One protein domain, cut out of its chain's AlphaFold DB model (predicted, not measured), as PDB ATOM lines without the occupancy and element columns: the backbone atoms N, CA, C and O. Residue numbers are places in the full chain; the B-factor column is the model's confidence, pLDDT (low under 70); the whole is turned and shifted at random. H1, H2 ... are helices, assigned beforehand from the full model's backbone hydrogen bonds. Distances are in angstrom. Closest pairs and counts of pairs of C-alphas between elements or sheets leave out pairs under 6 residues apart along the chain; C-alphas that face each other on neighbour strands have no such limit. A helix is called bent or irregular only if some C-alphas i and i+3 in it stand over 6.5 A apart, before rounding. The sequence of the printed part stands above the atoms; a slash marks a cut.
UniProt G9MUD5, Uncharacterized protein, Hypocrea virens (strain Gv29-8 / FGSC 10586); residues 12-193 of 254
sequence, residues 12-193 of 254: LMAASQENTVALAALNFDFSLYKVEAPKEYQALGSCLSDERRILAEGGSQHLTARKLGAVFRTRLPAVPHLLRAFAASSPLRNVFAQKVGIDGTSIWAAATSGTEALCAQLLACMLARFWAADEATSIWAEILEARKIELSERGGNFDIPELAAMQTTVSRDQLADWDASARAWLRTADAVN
ATOM      1  N   LEU A  12     152.238  72.231 137.791       43.56
ATOM      2  CA  LEU A  12     151.334  73.053 136.980       43.56
ATOM      3  C   LEU A  12     150.773  74.250 137.769       43.56
ATOM      4  O   LEU A  12     150.656  75.344 137.228       43.56
ATOM      5  N   MET A  13     150.488  74.065 139.061       45.31
ATOM      6  CA  MET A  13     150.050  75.136 139.965       45.31
ATOM      7  C   MET A  13     151.185  76.109 140.318       45.31
ATOM      8  O   MET A  13     150.959  77.314 140.331       45.31
ATOM      9  N   ALA A  14     152.407  75.615 140.545       43.88
ATOM     10  CA  ALA A  14     153.578  76.457 140.805       43.88
ATOM     11  C   ALA A  14     154.002  77.253 139.557       43.88
ATOM     12  O   ALA A  14     154.204  78.461 139.645       43.88
ATOM     13  N   ALA A  15     154.023  76.611 138.381       43.09
ATOM     14  CA  ALA A  15     154.249  77.295 137.107       43.09
ATOM     15  C   ALA A  15     153.141  78.319 136.813       43.09
ATOM     16  O   ALA A  15     153.424  79.416 136.344       43.09
ATOM     17  N   SER A  16     151.881  78.007 137.140       51.47
ATOM     18  CA  SER A  16     150.771  78.957 137.025       51.47
ATOM     19  C   SER A  16     150.927  80.148 137.977       51.47
ATOM     20  O   SER A  16     150.684  81.274 137.552       51.47
ATOM     21  N   GLN A  17     151.370  79.947 139.221       48.09
ATOM     22  CA  GLN A  17     151.578  81.038 140.181       48.09
ATOM     23  C   GLN A  17     152.736  81.962 139.790       48.09
ATOM     24  O   GLN A  17     152.548  83.180 139.788       48.09
ATOM     25  N   GLU A  18     153.893  81.418 139.408       51.25
ATOM     26  CA  GLU A  18     155.026  82.229 138.934       51.25
ATOM     27  C   GLU A  18     154.667  82.993 137.655       51.25
ATOM     28  O   GLU A  18     154.927  84.195 137.554       51.25
ATOM     29  N   ASN A  19     153.965  82.342 136.723       53.31
ATOM     30  CA  ASN A  19     153.500  82.986 135.500       53.31
ATOM     31  C   ASN A  19     152.431  84.053 135.794       53.31
ATOM     32  O   ASN A  19     152.416  85.078 135.131       53.31
ATOM     33  N   THR A  20     151.586  83.879 136.821       54.41
ATOM     34  CA  THR A  20     150.571  84.875 137.229       54.41
ATOM     35  C   THR A  20     151.208  86.141 137.804       54.41
ATOM     36  O   THR A  20     150.771  87.246 137.482       54.41
ATOM     37  N   VAL A  21     152.257  86.013 138.622       56.78
ATOM     38  CA  VAL A  21     152.989  87.172 139.165       56.78
ATOM     39  C   VAL A  21     153.784  87.878 138.064       56.78
ATOM     40  O   VAL A  21     153.741  89.105 137.974       56.78
ATOM     41  N   ALA A  22     154.434  87.120 137.176       56.03
ATOM     42  CA  ALA A  22     155.089  87.675 135.995       56.03
ATOM     43  C   ALA A  22     154.079  88.384 135.074       56.03
ATOM     44  O   ALA A  22     154.312  89.511 134.661       56.03
ATOM     45  N   LEU A  23     152.909  87.795 134.828       56.81
ATOM     46  CA  LEU A  23     151.819  88.382 134.040       56.81
ATOM     47  C   LEU A  23     151.258  89.667 134.640       56.81
ATOM     48  O   LEU A  23     150.974  90.615 133.906       56.81
ATOM     49  N   ALA A  24     151.080  89.707 135.962       57.03
ATOM     50  CA  ALA A  24     150.658  90.915 136.659       57.03
ATOM     51  C   ALA A  24     151.703  92.028 136.481       57.03
ATOM     52  O   ALA A  24     151.337  93.156 136.155       57.03
ATOM     53  N   ALA A  25     152.991  91.692 136.594       57.75
ATOM     54  CA  ALA A  25     154.081  92.625 136.337       57.75
ATOM     55  C   ALA A  25     154.140  93.077 134.864       57.75
ATOM     56  O   ALA A  25     154.341  94.256 134.609       57.75
ATOM     57  N   LEU A  26     153.901  92.189 133.894       59.53
ATOM     58  CA  LEU A  26     153.949  92.511 132.460       59.53
ATOM     59  C   LEU A  26     152.748  93.340 131.987       59.53
ATOM     60  O   LEU A  26     152.907  94.278 131.207       59.53
ATOM     61  N   ASN A  27     151.537  93.045 132.474       59.28
ATOM     62  CA  ASN A  27     150.377  93.907 132.224       59.28
ATOM     63  C   ASN A  27     150.587  95.298 132.838       59.28
ATOM     64  O   ASN A  27     150.243  96.304 132.216       59.28
ATOM     65  N   PHE A  28     151.176  95.352 134.036       55.94
ATOM     66  CA  PHE A  28     151.566  96.604 134.671       55.94
ATOM     67  C   PHE A  28     152.636  97.343 133.847       55.94
ATOM     68  O   PHE A  28     152.504  98.544 133.623       55.94
ATOM     69  N   ASP A  29     153.613  96.635 133.281       61.75
ATOM     70  CA  ASP A  29     154.659  97.215 132.429       61.75
ATOM     71  C   ASP A  29     154.087  97.842 131.140       61.75
ATOM     72  O   ASP A  29     154.423  98.975 130.787       61.75
ATOM     73  N   PHE A  30     153.115  97.201 130.476       71.25
ATOM     74  CA  PHE A  30     152.442  97.813 129.320       71.25
ATOM     75  C   PHE A  30     151.657  99.082 129.667       71.25
ATOM     76  O   PHE A  30     151.563  99.974 128.824       71.25
ATOM     77  N   SER A  31     151.109  99.174 130.881       67.94
ATOM     78  CA  SER A  31     150.388 100.368 131.338       67.94
ATOM     79  C   SER A  31     151.308 101.550 131.650       67.94
ATOM     80  O   SER A  31     150.887 102.697 131.527       67.94
ATOM     81  N   LEU A  32     152.562 101.278 132.024       67.38
ATOM     82  CA  LEU A  32     153.527 102.294 132.447       67.38
ATOM     83  C   LEU A  32     154.505 102.708 131.349       67.38
ATOM     84  O   LEU A  32     155.044 103.815 131.390       67.38
ATOM     85  N   TYR A  33     154.750 101.841 130.367       73.50
ATOM     86  CA  TYR A  33     155.664 102.147 129.279       73.50
ATOM     87  C   TYR A  33     155.002 103.079 128.260       73.50
ATOM     88  O   TYR A  33     154.181 102.660 127.438       73.50
ATOM     89  N   LYS A  34     155.402 104.349 128.304       81.94
ATOM     90  CA  LYS A  34     155.025 105.398 127.356       81.94
ATOM     91  C   LYS A  34     156.287 105.989 126.741       81.94
ATOM     92  O   LYS A  34     157.229 106.328 127.456       81.94
ATOM     93  N   VAL A  35     156.285 106.143 125.423       85.81
ATOM     94  CA  VAL A  35     157.336 106.865 124.699       85.81
ATOM     95  C   VAL A  35     156.833 108.236 124.273       85.81
ATOM     96  O   VAL A  35     155.632 108.454 124.096       85.81
ATOM     97  N   GLU A  36     157.758 109.179 124.117       88.94
ATOM     98  CA  GLU A  36     157.438 110.457 123.494       88.94
ATOM     99  C   GLU A  36     157.027 110.218 122.035       88.94
ATOM    100  O   GLU A  36     157.734 109.539 121.286       88.94
ATOM    101  N   ALA A  37     155.875 110.765 121.635       90.19
ATOM    102  CA  ALA A  37     155.399 110.630 120.265       90.19
ATOM    103  C   ALA A  37     156.390 111.288 119.283       90.19
ATOM    104  O   ALA A  37     156.855 112.409 119.544       90.19
ATOM    105  N   PRO A  38     156.683 110.659 118.127       92.06
ATOM    106  CA  PRO A  38     157.543 111.260 117.115       92.06
ATOM    107  C   PRO A  38     157.029 112.636 116.683       92.06
ATOM    108  O   PRO A  38     155.820 112.887 116.668       92.06
ATOM    109  N   LYS A  39     157.948 113.529 116.296       90.88
ATOM    110  CA  LYS A  39     157.639 114.930 115.950       90.88
ATOM    111  C   LYS A  39     156.546 115.038 114.891       90.88
ATOM    112  O   LYS A  39     155.715 115.938 114.947       90.88
ATOM    113  N   GLU A  40     156.537 114.096 113.959       89.12
ATOM    114  CA  GLU A  40     155.571 113.998 112.879       89.12
ATOM    115  C   GLU A  40     154.117 113.872 113.377       89.12
ATOM    116  O   GLU A  40     153.209 114.400 112.741       89.12
ATOM    117  N   TYR A  41     153.892 113.235 114.532       90.38
ATOM    118  CA  TYR A  41     152.561 113.005 115.105       90.38
ATOM    119  C   TYR A  41     152.119 114.112 116.071       90.38
ATOM    120  O   TYR A  41     150.947 114.177 116.431       90.38
ATOM    121  N   GLN A  42     153.011 115.019 116.480       88.38
ATOM    122  CA  GLN A  42     152.712 116.045 117.494       88.38
ATOM    123  C   GLN A  42     151.557 116.975 117.091       88.38
ATOM    124  O   GLN A  42     150.761 117.401 117.934       88.38
ATOM    125  N   ALA A  43     151.416 117.253 115.792       84.06
ATOM    126  CA  ALA A  43     150.290 118.018 115.268       84.06
ATOM    127  C   ALA A  43     148.951 117.299 115.510       84.06
ATOM    128  O   ALA A  43     147.987 117.933 115.934       84.06
ATOM    129  N   LEU A  44     148.905 115.973 115.318       85.12
ATOM    130  CA  LEU A  44     147.727 115.162 115.626       85.12
ATOM    131  C   LEU A  44     147.402 115.236 117.117       85.12
ATOM    132  O   LEU A  44     146.268 115.552 117.475       85.12
ATOM    133  N   GLY A  45     148.403 115.013 117.974       85.25
ATOM    134  CA  GLY A  45     148.245 115.094 119.425       85.25
ATOM    135  C   GLY A  45     147.658 116.429 119.868       85.25
ATOM    136  O   GLY A  45     146.745 116.449 120.691       85.25
ATOM    137  N   SER A  46     148.103 117.532 119.263       83.12
ATOM    138  CA  SER A  46     147.626 118.896 119.543       83.12
ATOM    139  C   SER A  46     146.169 119.141 119.131       83.12
ATOM    140  O   SER A  46     145.504 119.999 119.707       83.12
ATOM    141  N   CYS A  47     145.658 118.392 118.153       79.44
ATOM    142  CA  CYS A  47     144.277 118.500 117.683       79.44
ATOM    143  C   CYS A  47     143.295 117.587 118.429       79.44
ATOM    144  O   CYS A  47     142.085 117.757 118.276       79.44
ATOM    145  N   LEU A  48     143.783 116.636 119.229       80.62
ATOM    146  CA  LEU A  48     142.931 115.828 120.099       80.62
ATOM    147  C   LEU A  48     142.469 116.644 121.313       80.62
ATOM    148  O   LEU A  48     143.237 117.405 121.899       80.62
ATOM    149  N   SER A  49     141.213 116.441 121.714       84.00
ATOM    150  CA  SER A  49     140.707 116.883 123.017       84.00
ATOM    151  C   SER A  49     141.520 116.251 124.150       84.00
ATOM    152  O   SER A  49     141.953 115.104 124.012       84.00
ATOM    153  N   ASP A  50     141.616 116.928 125.292       84.56
ATOM    154  CA  ASP A  50     142.359 116.419 126.452       84.56
ATOM    155  C   ASP A  50     141.870 115.035 126.908       84.56
ATOM    156  O   ASP A  50     142.687 114.167 127.199       84.56
ATOM    157  N   GLU A  51     140.558 114.781 126.866       85.69
ATOM    158  CA  GLU A  51     139.973 113.472 127.191       85.69
ATOM    159  C   GLU A  51     140.516 112.351 126.288       85.69
ATOM    160  O   GLU A  51     141.048 111.357 126.777       85.69
ATOM    161  N   ARG A  52     140.461 112.534 124.961       86.56
ATOM    162  CA  ARG A  52     141.041 111.581 123.998       86.56
ATOM    163  C   ARG A  52     142.541 111.402 124.173       86.56
ATOM    164  O   ARG A  52     143.028 110.288 124.017       86.56
ATOM    165  N   ARG A  53     143.273 112.467 124.508       87.94
ATOM    166  CA  ARG A  53     144.715 112.378 124.754       87.94
ATOM    167  C   ARG A  53     145.006 111.520 125.989       87.94
ATOM    168  O   ARG A  53     145.827 110.615 125.906       87.94
ATOM    169  N   ILE A  54     144.277 111.728 127.086       87.00
ATOM    170  CA  ILE A  54     144.396 110.917 128.309       87.00
ATOM    171  C   ILE A  54     144.038 109.448 128.030       87.00
ATOM    172  O   ILE A  54     144.786 108.548 128.415       87.00
ATOM    173  N   LEU A  55     142.939 109.196 127.310       85.69
ATOM    174  CA  LEU A  55     142.523 107.842 126.923       85.69
ATOM    175  C   LEU A  55     143.561 107.141 126.036       85.69
ATOM    176  O   LEU A  55     143.810 105.946 126.202       85.69
ATOM    177  N   ALA A  56     144.175 107.872 125.111       89.00
ATOM    178  CA  ALA A  56     145.190 107.340 124.216       89.00
ATOM    179  C   ALA A  56     146.543 107.104 124.902       89.00
ATOM    180  O   ALA A  56     147.266 106.211 124.484       89.00
ATOM    181  N   GLU A  57     146.888 107.869 125.940       89.69
ATOM    182  CA  GLU A  57     148.200 107.791 126.603       89.69
ATOM    183  C   GLU A  57     148.234 106.896 127.844       89.69
ATOM    184  O   GLU A  57     149.313 106.483 128.261       89.69
ATOM    185  N   GLY A  58     147.081 106.627 128.460       84.44
ATOM    186  CA  GLY A  58     146.996 105.807 129.673       84.44
ATOM    187  C   GLY A  58     145.747 104.931 129.768       84.44
ATOM    188  O   GLY A  58     145.565 104.238 130.765       84.44
ATOM    189  N   GLY A  59     144.872 104.961 128.760       88.31
ATOM    190  CA  GLY A  59     143.637 104.180 128.730       88.31
ATOM    191  C   GLY A  59     143.761 102.833 128.014       88.31
ATOM    192  O   GLY A  59     144.846 102.335 127.703       88.31
ATOM    193  N   SER A  60     142.606 102.231 127.718       89.56
ATOM    194  CA  SER A  60     142.504 100.930 127.042       89.56
ATOM    195  C   SER A  60     143.135 100.923 125.646       89.56
ATOM    196  O   SER A  60     143.679  99.898 125.234       89.56
ATOM    197  N   GLN A  61     143.106 102.057 124.940       91.62
ATOM    198  CA  GLN A  61     143.711 102.226 123.616       91.62
ATOM    199  C   GLN A  61     145.245 102.145 123.688       91.62
ATOM    200  O   GLN A  61     145.844 101.433 122.886       91.62
ATOM    201  N   HIS A  62     145.872 102.763 124.700       93.12
ATOM    202  CA  HIS A  62     147.318 102.635 124.954       93.12
ATOM    203  C   HIS A  62     147.712 101.178 125.193       93.12
ATOM    204  O   HIS A  62     148.591 100.627 124.531       93.12
ATOM    205  N   LEU A  63     147.000 100.514 126.108       91.44
ATOM    206  CA  LEU A  63     147.245  99.109 126.431       91.44
ATOM    207  C   LEU A  63     147.091  98.208 125.206       91.44
ATOM    208  O   LEU A  63     147.904  97.310 124.998       91.44
ATOM    209  N   THR A  64     146.066  98.450 124.392       94.31
ATOM    210  CA  THR A  64     145.825  97.685 123.166       94.31
ATOM    211  C   THR A  64     146.961  97.904 122.170       94.31
ATOM    212  O   THR A  64     147.546  96.930 121.706       94.31
ATOM    213  N   ALA A  65     147.366  99.153 121.934       94.94
ATOM    214  CA  ALA A  65     148.482  99.497 121.056       94.94
ATOM    215  C   ALA A  65     149.787  98.784 121.459       94.94
ATOM    216  O   ALA A  65     150.448  98.161 120.624       94.94
ATOM    217  N   ARG A  66     150.129  98.813 122.753       91.75
ATOM    218  CA  ARG A  66     151.312  98.141 123.313       91.75
ATOM    219  C   ARG A  66     151.259  96.625 123.134       91.75
ATOM    220  O   ARG A  66     152.230  96.028 122.667       91.75
ATOM    221  N   LYS A  67     150.119  96.018 123.470       92.19
ATOM    222  CA  LYS A  67     149.878  94.577 123.338       92.19
ATOM    223  C   LYS A  67     150.003  94.117 121.886       92.19
ATOM    224  O   LYS A  67     150.731  93.167 121.611       92.19
ATOM    225  N   LEU A  68     149.348  94.814 120.956       94.44
ATOM    226  CA  LEU A  68     149.435  94.511 119.527       94.44
ATOM    227  C   LEU A  68     150.873  94.680 119.016       94.44
ATOM    228  O   LEU A  68     151.403  93.775 118.374       94.44
ATOM    229  N   GLY A  69     151.538  95.787 119.362       92.81
ATOM    230  CA  GLY A  69     152.933  96.028 118.989       92.81
ATOM    231  C   GLY A  69     153.867  94.900 119.441       92.81
ATOM    232  O   GLY A  69     154.667  94.412 118.644       92.81
ATOM    233  N   ALA A  70     153.717  94.422 120.681       90.81
ATOM    234  CA  ALA A  70     154.508  93.311 121.208       90.81
ATOM    235  C   ALA A  70     154.294  92.001 120.425       90.81
ATOM    236  O   ALA A  70     155.266  91.319 120.106       90.81
ATOM    237  N   VAL A  71     153.050  91.673 120.056       92.12
ATOM    238  CA  VAL A  71     152.712  90.429 119.331       92.12
ATOM    239  C   VAL A  71     153.342  90.360 117.936       92.12
ATOM    240  O   VAL A  71     153.788  89.292 117.496       92.12
ATOM    241  N   PHE A  72     153.412  91.483 117.222       92.69
ATOM    242  CA  PHE A  72     153.919  91.495 115.844       92.69
ATOM    243  C   PHE A  72     155.392  91.873 115.715       92.69
ATOM    244  O   PHE A  72     155.981  91.585 114.672       92.69
ATOM    245  N   ARG A  73     155.999  92.456 116.758       91.06
ATOM    246  CA  ARG A  73     157.358  93.025 116.782       91.06
ATOM    247  C   ARG A  73     158.395  92.270 115.952       91.06
ATOM    248  O   ARG A  73     159.108  92.873 115.161       91.06
ATOM    249  N   THR A  74     158.463  90.953 116.108       89.81
ATOM    250  CA  THR A  74     159.510  90.096 115.525       89.81
ATOM    251  C   THR A  74     159.372  89.850 114.022       89.81
ATOM    252  O   THR A  74     160.277  89.288 113.407       89.81
ATOM    253  N   ARG A  75     158.248  90.246 113.417       91.25
ATOM    254  CA  ARG A  75     157.961  90.062 111.986       91.25
ATOM    255  C   ARG A  75     157.867  91.376 111.214       91.25
ATOM    256  O   ARG A  75     157.783  91.341 109.988       91.25
ATOM    257  N   LEU A  76     157.856  92.517 111.902       94.12
ATOM    258  CA  LEU A  76     157.613  93.806 111.266       94.12
ATOM    259  C   LEU A  76     158.778  94.213 110.348       94.12
ATOM    260  O   LEU A  76     159.935  94.184 110.776       94.12
ATOM    261  N   PRO A  77     158.503  94.643 109.105       95.00
ATOM    262  CA  PRO A  77     159.518  95.251 108.258       95.00
ATOM    263  C   PRO A  77     159.883  96.656 108.757       95.00
ATOM    264  O   PRO A  77     159.063  97.363 109.345       95.00
ATOM    265  N   ALA A  78     161.106  97.100 108.465       95.19
ATOM    266  CA  ALA A  78     161.512  98.480 108.703       95.19
ATOM    267  C   ALA A  78     160.889  99.404 107.645       95.19
ATOM    268  O   ALA A  78     161.227  99.300 106.467       95.19
ATOM    269  N   VAL A  79     159.991 100.299 108.072       96.00
ATOM    270  CA  VAL A  79     159.238 101.207 107.183       96.00
ATOM    271  C   VAL A  79     159.205 102.663 107.689       96.00
ATOM    272  O   VAL A  79     158.142 103.236 107.934       96.00
ATOM    273  N   PRO A  80     160.375 103.294 107.909       95.31
ATOM    274  CA  PRO A  80     160.454 104.610 108.545       95.31
ATOM    275  C   PRO A  80     159.844 105.751 107.713       95.31
ATOM    276  O   PRO A  80     159.353 106.726 108.286       95.31
ATOM    277  N   HIS A  81     159.868 105.665 106.381       94.88
ATOM    278  CA  HIS A  81     159.320 106.697 105.500       94.88
ATOM    279  C   HIS A  81     157.794 106.647 105.492       94.88
ATOM    280  O   HIS A  81     157.151 107.694 105.582       94.88
ATOM    281  N   LEU A  82     157.220 105.440 105.467       93.62
ATOM    282  CA  LEU A  82     155.784 105.219 105.601       93.62
ATOM    283  C   LEU A  82     155.280 105.749 106.941       93.62
ATOM    284  O   LEU A  82     154.330 106.525 106.961       93.62
ATOM    285  N   LEU A  83     155.938 105.406 108.052       94.06
ATOM    286  CA  LEU A  83     155.514 105.882 109.373       94.06
ATOM    287  C   LEU A  83     155.574 107.412 109.495       94.06
ATOM    288  O   LEU A  83     154.719 108.006 110.150       94.06
ATOM    289  N   ARG A  84     156.539 108.067 108.839       91.31
ATOM    290  CA  ARG A  84     156.601 109.534 108.750       91.31
ATOM    291  C   ARG A  84     155.468 110.108 107.895       91.31
ATOM    292  O   ARG A  84     154.837 111.083 108.295       91.31
ATOM    293  N   ALA A  85     155.205 109.513 106.734       88.38
ATOM    294  CA  ALA A  85     154.150 109.955 105.823       88.38
ATOM    295  C   ALA A  85     152.744 109.755 106.415       88.38
ATOM    296  O   ALA A  85     151.881 110.617 106.248       88.38
ATOM    297  N   PHE A  86     152.531 108.666 107.160       87.25
ATOM    298  CA  PHE A  86     151.258 108.357 107.809       87.25
ATOM    299  C   PHE A  86     150.816 109.484 108.751       87.25
ATOM    300  O   PHE A  86     149.661 109.901 108.716       87.25
ATOM    301  N   ALA A  87     151.747 110.086 109.492       80.44
ATOM    302  CA  ALA A  87     151.452 111.229 110.352       80.44
ATOM    303  C   ALA A  87     151.001 112.481 109.571       80.44
ATOM    304  O   ALA A  87     150.089 113.196 109.993       80.44
ATOM    305  N   ALA A  88     151.613 112.735 108.409       68.62
ATOM    306  CA  ALA A  88     151.323 113.894 107.561       68.62
ATOM    307  C   ALA A  88     149.967 113.798 106.838       68.62
ATOM    308  O   ALA A  88     149.427 114.818 106.417       68.62
ATOM    309  N   SER A  89     149.393 112.594 106.734       61.94
ATOM    310  CA  SER A  89     148.046 112.370 106.187       61.94
ATOM    311  C   SER A  89     146.914 112.879 107.096       61.94
ATOM    312  O   SER A  89     145.741 112.820 106.726       61.94
ATOM    313  N   SER A  90     147.257 113.409 108.277       58.28
ATOM    314  CA  SER A  90     146.296 113.877 109.269       58.28
ATOM    315  C   SER A  90     145.419 115.021 108.730       58.28
ATOM    316  O   SER A  90     145.948 116.080 108.380       58.28
ATOM    317  N   PRO A  91     144.078 114.874 108.704       55.62
ATOM    318  CA  PRO A  91     143.150 115.873 108.177       55.62
ATOM    319  C   PRO A  91     142.966 117.062 109.143       55.62
ATOM    320  O   PRO A  91     141.868 117.380 109.585       55.62
ATOM    321  N   LEU A  92     144.048 117.746 109.519       56.44
ATOM    322  CA  LEU A  92     144.062 118.760 110.582       56.44
ATOM    323  C   LEU A  92     143.585 120.137 110.100       56.44
ATOM    324  O   LEU A  92     144.321 121.123 110.139       56.44
ATOM    325  N   ARG A  93     142.335 120.224 109.636       50.25
ATOM    326  CA  ARG A  93     141.687 121.498 109.284       50.25
ATOM    327  C   ARG A  93     140.261 121.593 109.819       50.25
ATOM    328  O   ARG A  93     139.329 121.766 109.040       50.25
ATOM    329  N   ASN A  94     140.060 121.517 111.137       45.22
ATOM    330  CA  ASN A  94     138.761 121.907 111.689       45.22
ATOM    331  C   ASN A  94     138.861 122.726 112.983       45.22
ATOM    332  O   ASN A  94     139.497 122.321 113.952       45.22
ATOM    333  N   VAL A  95     138.195 123.884 112.984       40.69
ATOM    334  CA  VAL A  95     138.237 124.929 114.031       40.69
ATOM    335  C   VAL A  95     137.501 124.498 115.316       40.69
ATOM    336  O   VAL A  95     137.666 125.107 116.367       40.69
ATOM    337  N   PHE A  96     136.749 123.393 115.265       42.72
ATOM    338  CA  PHE A  96     135.991 122.823 116.390       42.72
ATOM    339  C   PHE A  96     136.598 121.531 116.973       42.72
ATOM    340  O   PHE A  96     135.922 120.803 117.706       42.72
ATOM    341  N   ALA A  97     137.873 121.243 116.678       47.50
ATOM    342  CA  ALA A  97     138.547 120.001 117.077       47.50
ATOM    343  C   ALA A  97     138.502 119.710 118.595       47.50
ATOM    344  O   ALA A  97     138.469 118.549 118.995       47.50
ATOM    345  N   GLN A  98     138.405 120.748 119.434       40.97
ATOM    346  CA  GLN A  98     138.321 120.613 120.894       40.97
ATOM    347  C   GLN A  98     136.996 120.031 121.421       40.97
ATOM    348  O   GLN A  98     136.966 119.597 122.568       40.97
ATOM    349  N   LYS A  99     135.907 120.024 120.636       42.75
ATOM    350  CA  LYS A  99     134.590 119.518 121.091       42.75
ATOM    351  C   LYS A  99     133.947 118.478 120.168       42.75
ATOM    352  O   LYS A  99     133.154 117.676 120.640       42.75
ATOM    353  N   VAL A 100     134.297 118.469 118.879       51.66
ATOM    354  CA  VAL A 100     133.848 117.477 117.880       51.66
ATOM    355  C   VAL A 100     135.054 117.132 117.001       51.66
ATOM    356  O   VAL A 100     135.111 117.437 115.812       51.66
ATOM    357  N   GLY A 101     136.110 116.628 117.635       55.41
ATOM    358  CA  GLY A 101     137.371 116.340 116.959       55.41
ATOM    359  C   GLY A 101     137.321 115.075 116.113       55.41
ATOM    360  O   GLY A 101     136.488 114.191 116.325       55.41
ATOM    361  N   ILE A 102     138.287 114.967 115.212       64.94
ATOM    362  CA  ILE A 102     138.634 113.734 114.507       64.94
ATOM    363  C   ILE A 102     138.993 112.670 115.551       64.94
ATOM    364  O   ILE A 102     139.670 112.980 116.535       64.94
ATOM    365  N   ASP A 103     138.522 111.437 115.372       76.19
ATOM    366  CA  ASP A 103     138.962 110.335 116.223       76.19
ATOM    367  C   ASP A 103     140.326 109.823 115.743       76.19
ATOM    368  O   ASP A 103     140.420 108.975 114.863       76.19
ATOM    369  N   GLY A 104     141.386 110.427 116.281       83.50
ATOM    370  CA  GLY A 104     142.772 109.982 116.121       83.50
ATOM    371  C   GLY A 104     143.307 109.276 117.367       83.50
ATOM    372  O   GLY A 104     144.521 109.242 117.564       83.50
ATOM    373  N   THR A 105     142.418 108.784 118.239       89.81
ATOM    374  CA  THR A 105     142.777 108.246 119.560       89.81
ATOM    375  C   THR A 105     143.703 107.039 119.427       89.81
ATOM    376  O   THR A 105     144.759 107.024 120.056       89.81
ATOM    377  N   SER A 106     143.374 106.069 118.564       93.06
ATOM    378  CA  SER A 106     144.214 104.880 118.361       93.06
ATOM    379  C   SER A 106     145.558 105.202 117.691       93.06
ATOM    380  O   SER A 106     146.586 104.640 118.061       93.06
ATOM    381  N   ILE A 107     145.596 106.176 116.771       93.25
ATOM    382  CA  ILE A 107     146.843 106.629 116.128       93.25
ATOM    383  C   ILE A 107     147.761 107.307 117.144       93.25
ATOM    384  O   ILE A 107     148.961 107.029 117.161       93.25
ATOM    385  N   TRP A 108     147.219 108.176 118.002       93.81
ATOM    386  CA  TRP A 108     148.007 108.800 119.063       93.81
ATOM    387  C   TRP A 108     148.497 107.763 120.073       93.81
ATOM    388  O   TRP A 108     149.682 107.762 120.395       93.81
ATOM    389  N   ALA A 109     147.631 106.828 120.476       94.75
ATOM    390  CA  ALA A 109     148.000 105.723 121.356       94.75
ATOM    391  C   ALA A 109     149.145 104.885 120.773       94.75
ATOM    392  O   ALA A 109     150.101 104.557 121.474       94.75
ATOM    393  N   ALA A 110     149.092 104.583 119.472       95.25
ATOM    394  CA  ALA A 110     150.168 103.907 118.763       95.25
ATOM    395  C   ALA A 110     151.462 104.735 118.748       95.25
ATOM    396  O   ALA A 110     152.528 104.216 119.086       95.25
ATOM    397  N   ALA A 111     151.375 106.030 118.429       94.56
ATOM    398  CA  ALA A 111     152.524 106.932 118.393       94.56
ATOM    399  C   ALA A 111     153.231 107.049 119.757       94.56
ATOM    400  O   ALA A 111     154.457 107.138 119.795       94.56
ATOM    401  N   THR A 112     152.485 106.991 120.865       94.12
ATOM    402  CA  THR A 112     153.027 106.991 122.237       94.12
ATOM    403  C   THR A 112     153.371 105.596 122.769       94.12
ATOM    404  O   THR A 112     153.861 105.469 123.893       94.12
ATOM    405  N   SER A 113     153.141 104.546 121.976       93.19
ATOM    406  CA  SER A 113     153.407 103.145 122.331       93.19
ATOM    407  C   SER A 113     154.632 102.548 121.641       93.19
ATOM    408  O   SER A 113     155.168 101.551 122.136       93.19
ATOM    409  N   GLY A 114     155.084 103.140 120.532       92.56
ATOM    410  CA  GLY A 114     156.272 102.721 119.784       92.56
ATOM    411  C   GLY A 114     156.003 102.481 118.298       92.56
ATOM    412  O   GLY A 114     154.865 102.498 117.828       92.56
ATOM    413  N   THR A 115     157.068 102.236 117.536       93.81
ATOM    414  CA  THR A 115     156.975 102.011 116.085       93.81
ATOM    415  C   THR A 115     156.210 100.736 115.753       93.81
ATOM    416  O   THR A 115     155.457 100.709 114.783       93.81
ATOM    417  N   GLU A 116     156.329  99.697 116.579       94.50
ATOM    418  CA  GLU A 116     155.610  98.441 116.384       94.50
ATOM    419  C   GLU A 116     154.094  98.620 116.519       94.50
ATOM    420  O   GLU A 116     153.320  98.038 115.757       94.50
ATOM    421  N   ALA A 117     153.669  99.481 117.447       95.38
ATOM    422  CA  ALA A 117     152.268  99.833 117.625       95.38
ATOM    423  C   ALA A 117     151.736 100.672 116.450       95.38
ATOM    424  O   ALA A 117     150.603 100.468 116.018       95.38
ATOM    425  N   LEU A 118     152.555 101.564 115.877       96.00
ATOM    426  CA  LEU A 118     152.199 102.290 114.650       96.00
ATOM    427  C   LEU A 118     152.007 101.348 113.459       96.00
ATOM    428  O   LEU A 118     151.048 101.502 112.706       96.00
ATOM    429  N   CYS A 119     152.852 100.328 113.309       96.69
ATOM    430  CA  CYS A 119     152.630  99.304 112.291       96.69
ATOM    431  C   CYS A 119     151.307  98.554 112.531       96.69
ATOM    432  O   CYS A 119     150.555  98.328 111.584       96.69
ATOM    433  N   ALA A 120     150.985  98.202 113.781       96.75
ATOM    434  CA  ALA A 120     149.703  97.575 114.117       96.75
ATOM    435  C   ALA A 120     148.495  98.496 113.843       96.75
ATOM    436  O   ALA A 120     147.429  98.020 113.451       96.75
ATOM    437  N   GLN A 121     148.652  99.816 113.979       96.25
ATOM    438  CA  GLN A 121     147.641 100.787 113.556       96.25
ATOM    439  C   GLN A 121     147.447 100.791 112.030       96.25
ATOM    440  O   GLN A 121     146.311 100.875 111.570       96.25
ATOM    441  N   LEU A 122     148.514 100.650 111.235       95.50
ATOM    442  CA  LEU A 122     148.391 100.501 109.777       95.50
ATOM    443  C   LEU A 122     147.630  99.222 109.399       95.50
ATOM    444  O   LEU A 122     146.798  99.251 108.493       95.50
ATOM    445  N   LEU A 123     147.854  98.120 110.124       96.56
ATOM    446  CA  LEU A 123     147.047  96.905 109.977       96.56
ATOM    447  C   LEU A 123     145.573  97.169 110.302       96.56
ATOM    448  O   LEU A 123     144.702  96.723 109.564       96.56
ATOM    449  N   ALA A 124     145.278  97.930 111.358       96.50
ATOM    450  CA  ALA A 124     143.902  98.294 111.692       96.50
ATOM    451  C   ALA A 124     143.233  99.100 110.573       96.50
ATOM    452  O   ALA A 124     142.101  98.803 110.205       96.50
ATOM    453  N   CYS A 125     143.944 100.065 109.980       94.94
ATOM    454  CA  CYS A 125     143.458 100.795 108.810       94.94
ATOM    455  C   CYS A 125     143.187  99.846 107.631       94.94
ATOM    456  O   CYS A 125     142.135  99.922 106.998       94.94
ATOM    457  N   MET A 126     144.095  98.903 107.368       94.69
ATOM    458  CA  MET A 126     143.899  97.901 106.324       94.69
ATOM    459  C   MET A 126     142.644  97.058 106.586       94.69
ATOM    460  O   MET A 126     141.785  96.946 105.719       94.69
ATOM    461  N   LEU A 127     142.481  96.512 107.791       95.31
ATOM    462  CA  LEU A 127     141.323  95.679 108.112       95.31
ATOM    463  C   LEU A 127     140.008  96.477 108.042       95.31
ATOM    464  O   LEU A 127     139.039  96.038 107.418       95.31
ATOM    465  N   ALA A 128     140.002  97.698 108.578       94.69
ATOM    466  CA  ALA A 128     138.846  98.589 108.555       94.69
ATOM    467  C   ALA A 128     138.442  99.040 107.139       94.69
ATOM    468  O   ALA A 128     137.289  99.431 106.918       94.69
ATOM    469  N   ARG A 129     139.372  99.018 106.177       91.06
ATOM    470  CA  ARG A 129     139.109  99.376 104.781       91.06
ATOM    471  C   ARG A 129     138.342  98.289 104.033       91.06
ATOM    472  O   ARG A 129     137.484  98.626 103.219       91.06
ATOM    473  N   PHE A 130     138.663  97.025 104.297       89.19
ATOM    474  CA  PHE A 130     138.232  95.904 103.458       89.19
ATOM    475  C   PHE A 130     137.133  95.046 104.074       89.19
ATOM    476  O   PHE A 130     136.351  94.460 103.330       89.19
ATOM    477  N   TRP A 131     137.024  95.020 105.402       93.75
ATOM    478  CA  TRP A 131     136.059  94.172 106.091       93.75
ATOM    479  C   TRP A 131     135.072  94.978 106.940       93.75
ATOM    480  O   TRP A 131     135.359  96.084 107.432       93.75
ATOM    481  N   ALA A 132     133.879  94.404 107.111       96.31
ATOM    482  CA  ALA A 132     132.897  94.889 108.075       96.31
ATOM    483  C   ALA A 132     133.461  94.794 109.504       96.31
ATOM    484  O   ALA A 132     134.425  94.077 109.753       96.31
ATOM    485  N   ALA A 133     132.910  95.559 110.447       95.81
ATOM    486  CA  ALA A 133     133.505  95.701 111.783       95.81
ATOM    487  C   ALA A 133     133.574  94.373 112.568       95.81
ATOM    488  O   ALA A 133     134.567  94.081 113.235       95.81
ATOM    489  N   ASP A 134     132.535  93.549 112.468       96.62
ATOM    490  CA  ASP A 134     132.443  92.225 113.086       96.62
ATOM    491  C   ASP A 134     133.408  91.212 112.454       96.62
ATOM    492  O   ASP A 134     134.067  90.438 113.163       96.62
ATOM    493  N   GLU A 135     133.540  91.254 111.130       96.94
ATOM    494  CA  GLU A 135     134.485  90.431 110.382       96.94
ATOM    495  C   GLU A 135     135.937  90.842 110.671       96.94
ATOM    496  O   GLU A 135     136.745  89.992 111.041       96.94
ATOM    497  N   ALA A 136     136.254  92.140 110.644       97.12
ATOM    498  CA  ALA A 136     137.570  92.676 110.996       97.12
ATOM    499  C   ALA A 136     137.978  92.301 112.430       97.12
ATOM    500  O   ALA A 136     139.109  91.878 112.666       97.12
ATOM    501  N   THR A 137     137.044  92.377 113.384       97.62
ATOM    502  CA  THR A 137     137.272  91.934 114.771       97.62
ATOM    503  C   THR A 137     137.577  90.434 114.839       97.62
ATOM    504  O   THR A 137     138.421  89.998 115.624       97.62
ATOM    505  N   SER A 138     136.905  89.627 114.015       97.44
ATOM    506  CA  SER A 138     137.140  88.181 113.949       97.44
ATOM    507  C   SER A 138     138.498  87.852 113.328       97.44
ATOM    508  O   SER A 138     139.219  87.027 113.885       97.44
ATOM    509  N   ILE A 139     138.883  88.556 112.259       96.81
ATOM    510  CA  ILE A 139     140.208  88.445 111.634       96.81
ATOM    511  C   ILE A 139     141.298  88.834 112.635       96.81
ATOM    512  O   ILE A 139     142.257  88.087 112.798       96.81
ATOM    513  N   TRP A 140     141.134  89.946 113.361       96.81
ATOM    514  CA  TRP A 140     142.052  90.352 114.428       96.81
ATOM    515  C   TRP A 140     142.254  89.252 115.476       96.81
ATOM    516  O   TRP A 140     143.388  88.960 115.857       96.81
ATOM    517  N   ALA A 141     141.165  88.638 115.940       96.00
ATOM    518  CA  ALA A 141     141.242  87.561 116.919       96.00
ATOM    519  C   ALA A 141     141.985  86.339 116.352       96.00
ATOM    520  O   ALA A 141     142.864  85.797 117.020       96.00
ATOM    521  N   GLU A 142     141.684  85.947 115.110       95.62
ATOM    522  CA  GLU A 142     142.344  84.826 114.433       95.62
ATOM    523  C   GLU A 142     143.852  85.063 114.277       95.62
ATOM    524  O   GLU A 142     144.653  84.209 114.664       95.62
ATOM    525  N   ILE A 143     144.262  86.230 113.765       95.38
ATOM    526  CA  ILE A 143     145.683  86.510 113.531       95.38
ATOM    527  C   ILE A 143     146.475  86.623 114.836       95.38
ATOM    528  O   ILE A 143     147.639  86.226 114.870       95.38
ATOM    529  N   LEU A 144     145.874  87.130 115.918       94.25
ATOM    530  CA  LEU A 144     146.543  87.210 117.217       94.25
ATOM    531  C   LEU A 144     146.786  85.826 117.809       94.25
ATOM    532  O   LEU A 144     147.888  85.562 118.289       94.25
ATOM    533  N   GLU A 145     145.794  84.940 117.755       92.44
ATOM    534  CA  GLU A 145     145.962  83.570 118.238       92.44
ATOM    535  C   GLU A 145     146.971  82.797 117.383       92.44
ATOM    536  O   GLU A 145     147.891  82.184 117.928       92.44
ATOM    537  N   ALA A 146     146.906  82.924 116.053       93.44
ATOM    538  CA  ALA A 146     147.893  82.324 115.156       93.44
ATOM    539  C   ALA A 146     149.325  82.819 115.446       93.44
ATOM    540  O   ALA A 146     150.262  82.020 115.498       93.44
ATOM    541  N   ARG A 147     149.510  84.122 115.719       92.06
ATOM    542  CA  ARG A 147     150.820  84.672 116.108       92.06
ATOM    543  C   ARG A 147     151.342  84.131 117.422       92.06
ATOM    544  O   ARG A 147     152.537  83.866 117.521       92.06
ATOM    545  N   LYS A 148     150.490  83.996 118.437       89.31
ATOM    546  CA  LYS A 148     150.910  83.454 119.736       89.31
ATOM    547  C   LYS A 148     151.335  81.998 119.613       89.31
ATOM    548  O   LYS A 148     152.358  81.633 120.186       89.31
ATOM    549  N   ILE A 149     150.594  81.205 118.835       89.44
ATOM    550  CA  ILE A 149     150.962  79.821 118.522       89.44
ATOM    551  C   ILE A 149     152.343  79.804 117.859       89.44
ATOM    552  O   ILE A 149     153.247  79.152 118.376       89.44
ATOM    553  N   GLU A 150     152.560  80.615 116.821       89.00
ATOM    554  CA  GLU A 150     153.857  80.685 116.138       89.00
ATOM    555  C   GLU A 150     155.008  81.095 117.080       89.00
ATOM    556  O   GLU A 150     156.095  80.517 117.029       89.00
ATOM    557  N   LEU A 151     154.784  82.068 117.972       86.75
ATOM    558  CA  LEU A 151     155.775  82.468 118.981       86.75
ATOM    559  C   LEU A 151     156.080  81.326 119.961       86.75
ATOM    560  O   LEU A 151     157.241  81.130 120.318       86.75
ATOM    561  N   SER A 152     155.063  80.558 120.360       83.38
ATOM    562  CA  SER A 152     155.225  79.414 121.261       83.38
ATOM    563  C   SER A 152     155.975  78.245 120.623       83.38
ATOM    564  O   SER A 152     156.791  77.604 121.285       83.38
ATOM    565  N   GLU A 153     155.761  78.014 119.328       86.38
ATOM    566  CA  GLU A 153     156.389  76.930 118.570       86.38
ATOM    567  C   GLU A 153     157.837  77.243 118.180       86.38
ATOM    568  O   GLU A 153     158.633  76.321 118.000       86.38
ATOM    569  N   ARG A 154     158.208  78.528 118.089       81.31
ATOM    570  CA  ARG A 154     159.568  78.962 117.728       81.31
ATOM    571  C   ARG A 154     160.641  78.367 118.650       81.31
ATOM    572  O   ARG A 154     161.737  78.073 118.179       81.31
ATOM    573  N   GLY A 155     160.326  78.191 119.938       66.19
ATOM    574  CA  GLY A 155     161.277  77.766 120.971       66.19
ATOM    575  C   GLY A 155     162.466  78.730 121.154       66.19
ATOM    576  O   GLY A 155     162.682  79.650 120.365       66.19
ATOM    577  N   GLY A 156     163.260  78.529 122.210       71.94
ATOM    578  CA  GLY A 156     164.508  79.275 122.449       71.94
ATOM    579  C   GLY A 156     164.433  80.355 123.533       71.94
ATOM    580  O   GLY A 156     163.536  80.352 124.373       71.94
ATOM    581  N   ASN A 157     165.425  81.253 123.545       76.88
ATOM    582  CA  ASN A 157     165.459  82.387 124.473       76.88
ATOM    583  C   ASN A 157     164.500  83.473 123.985       76.88
ATOM    584  O   ASN A 157     164.666  83.989 122.881       76.88
ATOM    585  N   PHE A 158     163.540  83.827 124.831       77.38
ATOM    586  CA  PHE A 158     162.595  84.908 124.587       77.38
ATOM    587  C   PHE A 158     163.027  86.161 125.340       77.38
ATOM    588  O   PHE A 158     163.472  86.075 126.491       77.38
ATOM    589  N   ASP A 159     162.882  87.322 124.707       76.38
ATOM    590  CA  ASP A 159     162.968  88.584 125.435       76.38
ATOM    591  C   ASP A 159     161.680  88.841 126.247       76.38
ATOM    592  O   ASP A 159     160.662  88.158 126.104       76.38
ATOM    593  N   ILE A 160     161.733  89.807 127.169       74.75
ATOM    594  CA  ILE A 160     160.596  90.123 128.045       74.75
ATOM    595  C   ILE A 160     159.338  90.509 127.227       74.75
ATOM    596  O   ILE A 160     158.266  89.974 127.520       74.75
ATOM    597  N   PRO A 161     159.424  91.372 126.190       75.88
ATOM    598  CA  PRO A 161     158.289  91.672 125.312       75.88
ATOM    599  C   PRO A 161     157.686  90.458 124.593       75.88
ATOM    600  O   PRO A 161     156.466  90.392 124.454       75.88
ATOM    601  N   GLU A 162     158.498  89.499 124.150       76.50
ATOM    602  CA  GLU A 162     158.028  88.269 123.506       76.50
ATOM    603  C   GLU A 162     157.292  87.354 124.491       76.50
ATOM    604  O   GLU A 162     156.206  86.861 124.176       76.50
ATOM    605  N   LEU A 163     157.823  87.185 125.706       77.81
ATOM    606  CA  LEU A 163     157.133  86.451 126.773       77.81
ATOM    607  C   LEU A 163     155.791  87.107 127.114       77.81
ATOM    608  O   LEU A 163     154.773  86.423 127.255       77.81
ATOM    609  N   ALA A 164     155.777  88.439 127.187       76.69
ATOM    610  CA  ALA A 164     154.560  89.205 127.403       76.69
ATOM    611  C   ALA A 164     153.563  89.000 126.262       76.69
ATOM    612  O   ALA A 164     152.391  88.738 126.525       76.69
ATOM    613  N   ALA A 165     154.009  89.057 125.006       81.44
ATOM    614  CA  ALA A 165     153.168  88.853 123.832       81.44
ATOM    615  C   ALA A 165     152.479  87.478 123.819       81.44
ATOM    616  O   ALA A 165     151.283  87.403 123.537       81.44
ATOM    617  N   MET A 166     153.196  86.407 124.174       81.81
ATOM    618  CA  MET A 166     152.653  85.040 124.202       81.81
ATOM    619  C   MET A 166     151.515  84.868 125.213       81.81
ATOM    620  O   MET A 166     150.568  84.128 124.966       81.81
ATOM    621  N   GLN A 167     151.607  85.552 126.353       77.62
ATOM    622  CA  GLN A 167     150.636  85.449 127.446       77.62
ATOM    623  C   GLN A 167     149.589  86.575 127.419       77.62
ATOM    624  O   GLN A 167     148.622  86.578 128.184       77.62
ATOM    625  N   THR A 168     149.771  87.559 126.539       82.12
ATOM    626  CA  THR A 168     148.885  88.711 126.427       82.12
ATOM    627  C   THR A 168     147.507  88.279 125.950       82.12
ATOM    628  O   THR A 168     147.353  87.643 124.912       82.12
ATOM    629  N   THR A 169     146.474  88.710 126.668       85.81
ATOM    630  CA  THR A 169     145.086  88.612 126.206       85.81
ATOM    631  C   THR A 169     144.611  89.990 125.748       85.81
ATOM    632  O   THR A 169     144.746  90.972 126.490       85.81
ATOM    633  N   VAL A 170     144.081  90.058 124.527       91.50
ATOM    634  CA  VAL A 170     143.373  91.225 123.980       91.50
ATOM    635  C   VAL A 170     141.931  90.781 123.768       91.50
ATOM    636  O   VAL A 170     141.696  89.812 123.048       91.50
ATOM    637  N   SER A 171     140.979  91.409 124.457       94.62
ATOM    638  CA  SER A 171     139.574  91.006 124.342       94.62
ATOM    639  C   SER A 171     138.988  91.413 122.988       94.62
ATOM    640  O   SER A 171     139.476  92.340 122.342       94.62
ATOM    641  N   ARG A 172     137.902  90.754 122.566       96.00
ATOM    642  CA  ARG A 172     137.185  91.146 121.341       96.00
ATOM    643  C   ARG A 172     136.668  92.582 121.408       96.00
ATOM    644  O   ARG A 172     136.712  93.260 120.393       96.00
ATOM    645  N   ASP A 173     136.265  93.053 122.586       96.50
ATOM    646  CA  ASP A 173     135.834  94.442 122.783       96.50
ATOM    647  C   ASP A 173     136.994  95.422 122.568       96.50
ATOM    648  O   ASP A 173     136.836  96.416 121.870       96.50
ATOM    649  N   GLN A 174     138.196  95.102 123.066       95.50
ATOM    650  CA  GLN A 174     139.388  95.917 122.804       95.50
ATOM    651  C   GLN A 174     139.730  95.972 121.309       95.50
ATOM    652  O   GLN A 174     140.122  97.023 120.807       95.50
ATOM    653  N   LEU A 175     139.580  94.853 120.595       97.00
ATOM    654  CA  LEU A 175     139.803  94.793 119.147       97.00
ATOM    655  C   LEU A 175     138.740  95.587 118.380       97.00
ATOM    656  O   LEU A 175     139.081  96.296 117.437       97.00
ATOM    657  N   ALA A 176     137.481  95.505 118.807       96.94
ATOM    658  CA  ALA A 176     136.384  96.266 118.223       96.94
ATOM    659  C   ALA A 176     136.568  97.776 118.437       96.94
ATOM    660  O   ALA A 176     136.404  98.545 117.493       96.94
ATOM    661  N   ASP A 177     136.977  98.205 119.634       94.88
ATOM    662  CA  ASP A 177     137.275  99.609 119.939       94.88
ATOM    663  C   ASP A 177     138.473 100.131 119.127       94.88
ATOM    664  O   ASP A 177     138.478 101.278 118.669       94.88
ATOM    665  N   TRP A 178     139.499  99.296 118.937       95.75
ATOM    666  CA  TRP A 178     140.663  99.615 118.107       95.75
ATOM    667  C   TRP A 178     140.277  99.772 116.625       95.75
ATOM    668  O   TRP A 178     140.612 100.786 116.005       95.75
ATOM    669  N   ASP A 179     139.511  98.822 116.068       96.12
ATOM    670  CA  ASP A 179     138.986  98.891 114.693       96.12
ATOM    671  C   ASP A 179     138.056 100.092 114.496       96.12
ATOM    672  O   ASP A 179     138.162 100.806 113.498       96.12
ATOM    673  N   ALA A 180     137.173 100.364 115.461       94.62
ATOM    674  CA  ALA A 180     136.235 101.476 115.394       94.62
ATOM    675  C   ALA A 180     136.959 102.824 115.287       94.62
ATOM    676  O   ALA A 180     136.574 103.655 114.456       94.62
ATOM    677  N   SER A 181     138.026 103.018 116.069       92.38
ATOM    678  CA  SER A 181     138.836 104.239 116.025       92.38
ATOM    679  C   SER A 181     139.587 104.371 114.693       92.38
ATOM    680  O   SER A 181     139.510 105.414 114.038       92.38
ATOM    681  N   ALA A 182     140.200 103.286 114.201       93.25
ATOM    682  CA  ALA A 182     140.830 103.264 112.878       93.25
ATOM    683  C   ALA A 182     139.823 103.582 111.754       93.25
ATOM    684  O   ALA A 182     140.093 104.383 110.860       93.25
ATOM    685  N   ARG A 183     138.613 103.024 111.820       93.00
ATOM    686  CA  ARG A 183     137.553 103.268 110.836       93.00
ATOM    687  C   ARG A 183     137.035 104.703 110.875       93.00
ATOM    688  O   ARG A 183     136.758 105.283 109.824       93.00
ATOM    689  N   ALA A 184     136.889 105.285 112.064       89.75
ATOM    690  CA  ALA A 184     136.505 106.684 112.228       89.75
ATOM    691  C   ALA A 184     137.559 107.629 111.626       89.75
ATOM    692  O   ALA A 184     137.204 108.592 110.931       89.75
ATOM    693  N   TRP A 185     138.842 107.305 111.806       87.25
ATOM    694  CA  TRP A 185     139.939 107.996 111.140       87.25
ATOM    695  C   TRP A 185     139.839 107.909 109.614       87.25
ATOM    696  O   TRP A 185     139.807 108.946 108.948       87.25
ATOM    697  N   LEU A 186     139.708 106.700 109.057       88.69
ATOM    698  CA  LEU A 186     139.631 106.494 107.606       88.69
ATOM    699  C   LEU A 186     138.465 107.239 106.964       88.69
ATOM    700  O   LEU A 186     138.641 107.861 105.922       88.69
ATOM    701  N   ARG A 187     137.285 107.247 107.596       88.69
ATOM    702  CA  ARG A 187     136.132 108.020 107.101       88.69
ATOM    703  C   ARG A 187     136.444 109.511 107.005       88.69
ATOM    704  O   ARG A 187     136.023 110.170 106.058       88.69
ATOM    705  N   THR A 188     137.186 110.039 107.974       84.69
ATOM    706  CA  THR A 188     137.605 111.443 107.971       84.69
ATOM    707  C   THR A 188     138.645 111.700 106.880       84.69
ATOM    708  O   THR A 188     138.513 112.660 106.120       84.69
ATOM    709  N   ALA A 189     139.661 110.840 106.777       83.50
ATOM    710  CA  ALA A 189     140.712 110.949 105.769       83.50
ATOM    711  C   ALA A 189     140.147 110.860 104.340       83.50
ATOM    712  O   ALA A 189     140.507 111.674 103.487       83.50
ATOM    713  N   ASP A 190     139.204 109.942 104.109       85.88
ATOM    714  CA  ASP A 190     138.477 109.791 102.850       85.88
ATOM    715  C   ASP A 190     137.651 111.033 102.520       85.88
ATOM    716  O   ASP A 190     137.649 111.475 101.378       85.88
ATOM    717  N   ALA A 191     136.956 111.617 103.501       85.50
ATOM    718  CA  ALA A 191     136.157 112.818 103.274       85.50
ATOM    719  C   ALA A 191     137.032 114.010 102.849       85.50
ATOM    720  O   ALA A 191     136.645 114.781 101.970       85.50
ATOM    721  N   VAL A 192     138.227 114.144 103.432       83.19
ATOM    722  CA  VAL A 192     139.182 115.207 103.076       83.19
ATOM    723  C   VAL A 192     139.856 114.950 101.726       83.19
ATOM    724  O   VAL A 192     140.075 115.895 100.969       83.19
ATOM    725  N   ASN A 193     140.135 113.689 101.389       82.88
ATOM    726  CA  ASN A 193     140.800 113.288 100.146       82.88
ATOM    727  C   ASN A 193     139.836 112.635  99.144       82.88
ATOM    728  O   ASN A 193     140.236 111.772  98.363       82.88
TER     729      ASN A 193
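What this domain is: This is residues 12 to 193 of the 254 residues of an uncharacterized protein of Hypocrea virens (strain Gv29-8 / FGSC 10586) (UniProt G9MUD5). Picture a body of crossed helices with H4 at its core, touched by seven others: H6 and H7 pack on it, H8 and H10 cover one side, H2, H3 and H5 gather toward one end, and H9 and H1 lie toward the other. Residues 12 to 18 of H1 stick out there, while the long unnamed stretch 89 to 104 loops out at the opposite end. The printed part has 182 residues with ten named helices, H1 to H10 in chain order, and no named strand; the class is all helix. It is compact, with a radius of gyration of the C-alphas of 16.7 A, yet elongated in outline, spanning 58 by 31 by 30 A.

Where its parts are: Find C-alpha 133 at (133.505, 95.701, 111.783); from there the longest helix, H8, runs 31.5 A to residue 154. H9 follows at residues 160 to 167, then H10, residues 172 to 192, covers 30.3 A and ends with C-alpha 192 at (139.182, 115.207, 103.076). Go back to C-alpha 12 at (151.334, 73.053, 136.980), where H1 begins; it runs 29.7 A to residue 32. Next come H2, residues 39 to 47, H3, residues 50 to 58, and H4, residues 60 to 75, 24.2 A long. H5 is residues 80 to 88, H6 residues 105 to 111, and H7 residues 115 to 130, 23.4 A long. H2 and H4 are irregular: C-alphas 40 and 43 are 7.1 A apart, and C-alphas 71 and 74 are 7.8 A apart.

How they stand to each other: Start at H8, whose residues 133 to 141 touch H10 at a steep tilt of 58 degrees, the closest C-alphas being Thr 137 and Ala 176, 5.6 A apart. H8 also touches the hub, H4, where Val 71 and Arg 147 have the closest C-alphas, at 6.9 A. H7 is about perpendicular to H4 at 81 degrees and touches it, with C-alphas Gly 69 and Ala 117 closest at 4.1 A. H6 and H7 form a helical hairpin, closest at the C-alphas of Ala 110 and Ala 117, 4.7 A. H6 touches H3, C-alphas Ala 56 and Ala 109 being closest at 4.3 A. H2 touches H5 at a shallow tilt of 24 degrees, the same way, with C-alphas Tyr 41 and Ala 87 closest at 5.2 A. H9 touches H1 through residues 23 to 27 of H1, closest at the C-alphas of Leu 26 and Ala 164, 6.1 A. H1 and H10 are apart. In H1, H3, H6, H7, H8, H9 and H10 every O i to N i+4 pair is within hydrogen-bond range; in H2 it is 3 of 5, in H4 10 of 12, in H5 3 of 5.

The domain as a whole: The two C-alphas farthest apart, those of Leu 12 and Val 95, are 58.2 A from each other. The printed part has no cut, and its one long link is H5 to H6. Mean pLDDT of the printed part is 82.6; look for values under 70 at residues 12 to 29, 31 to 32, 88 to 102 and 155.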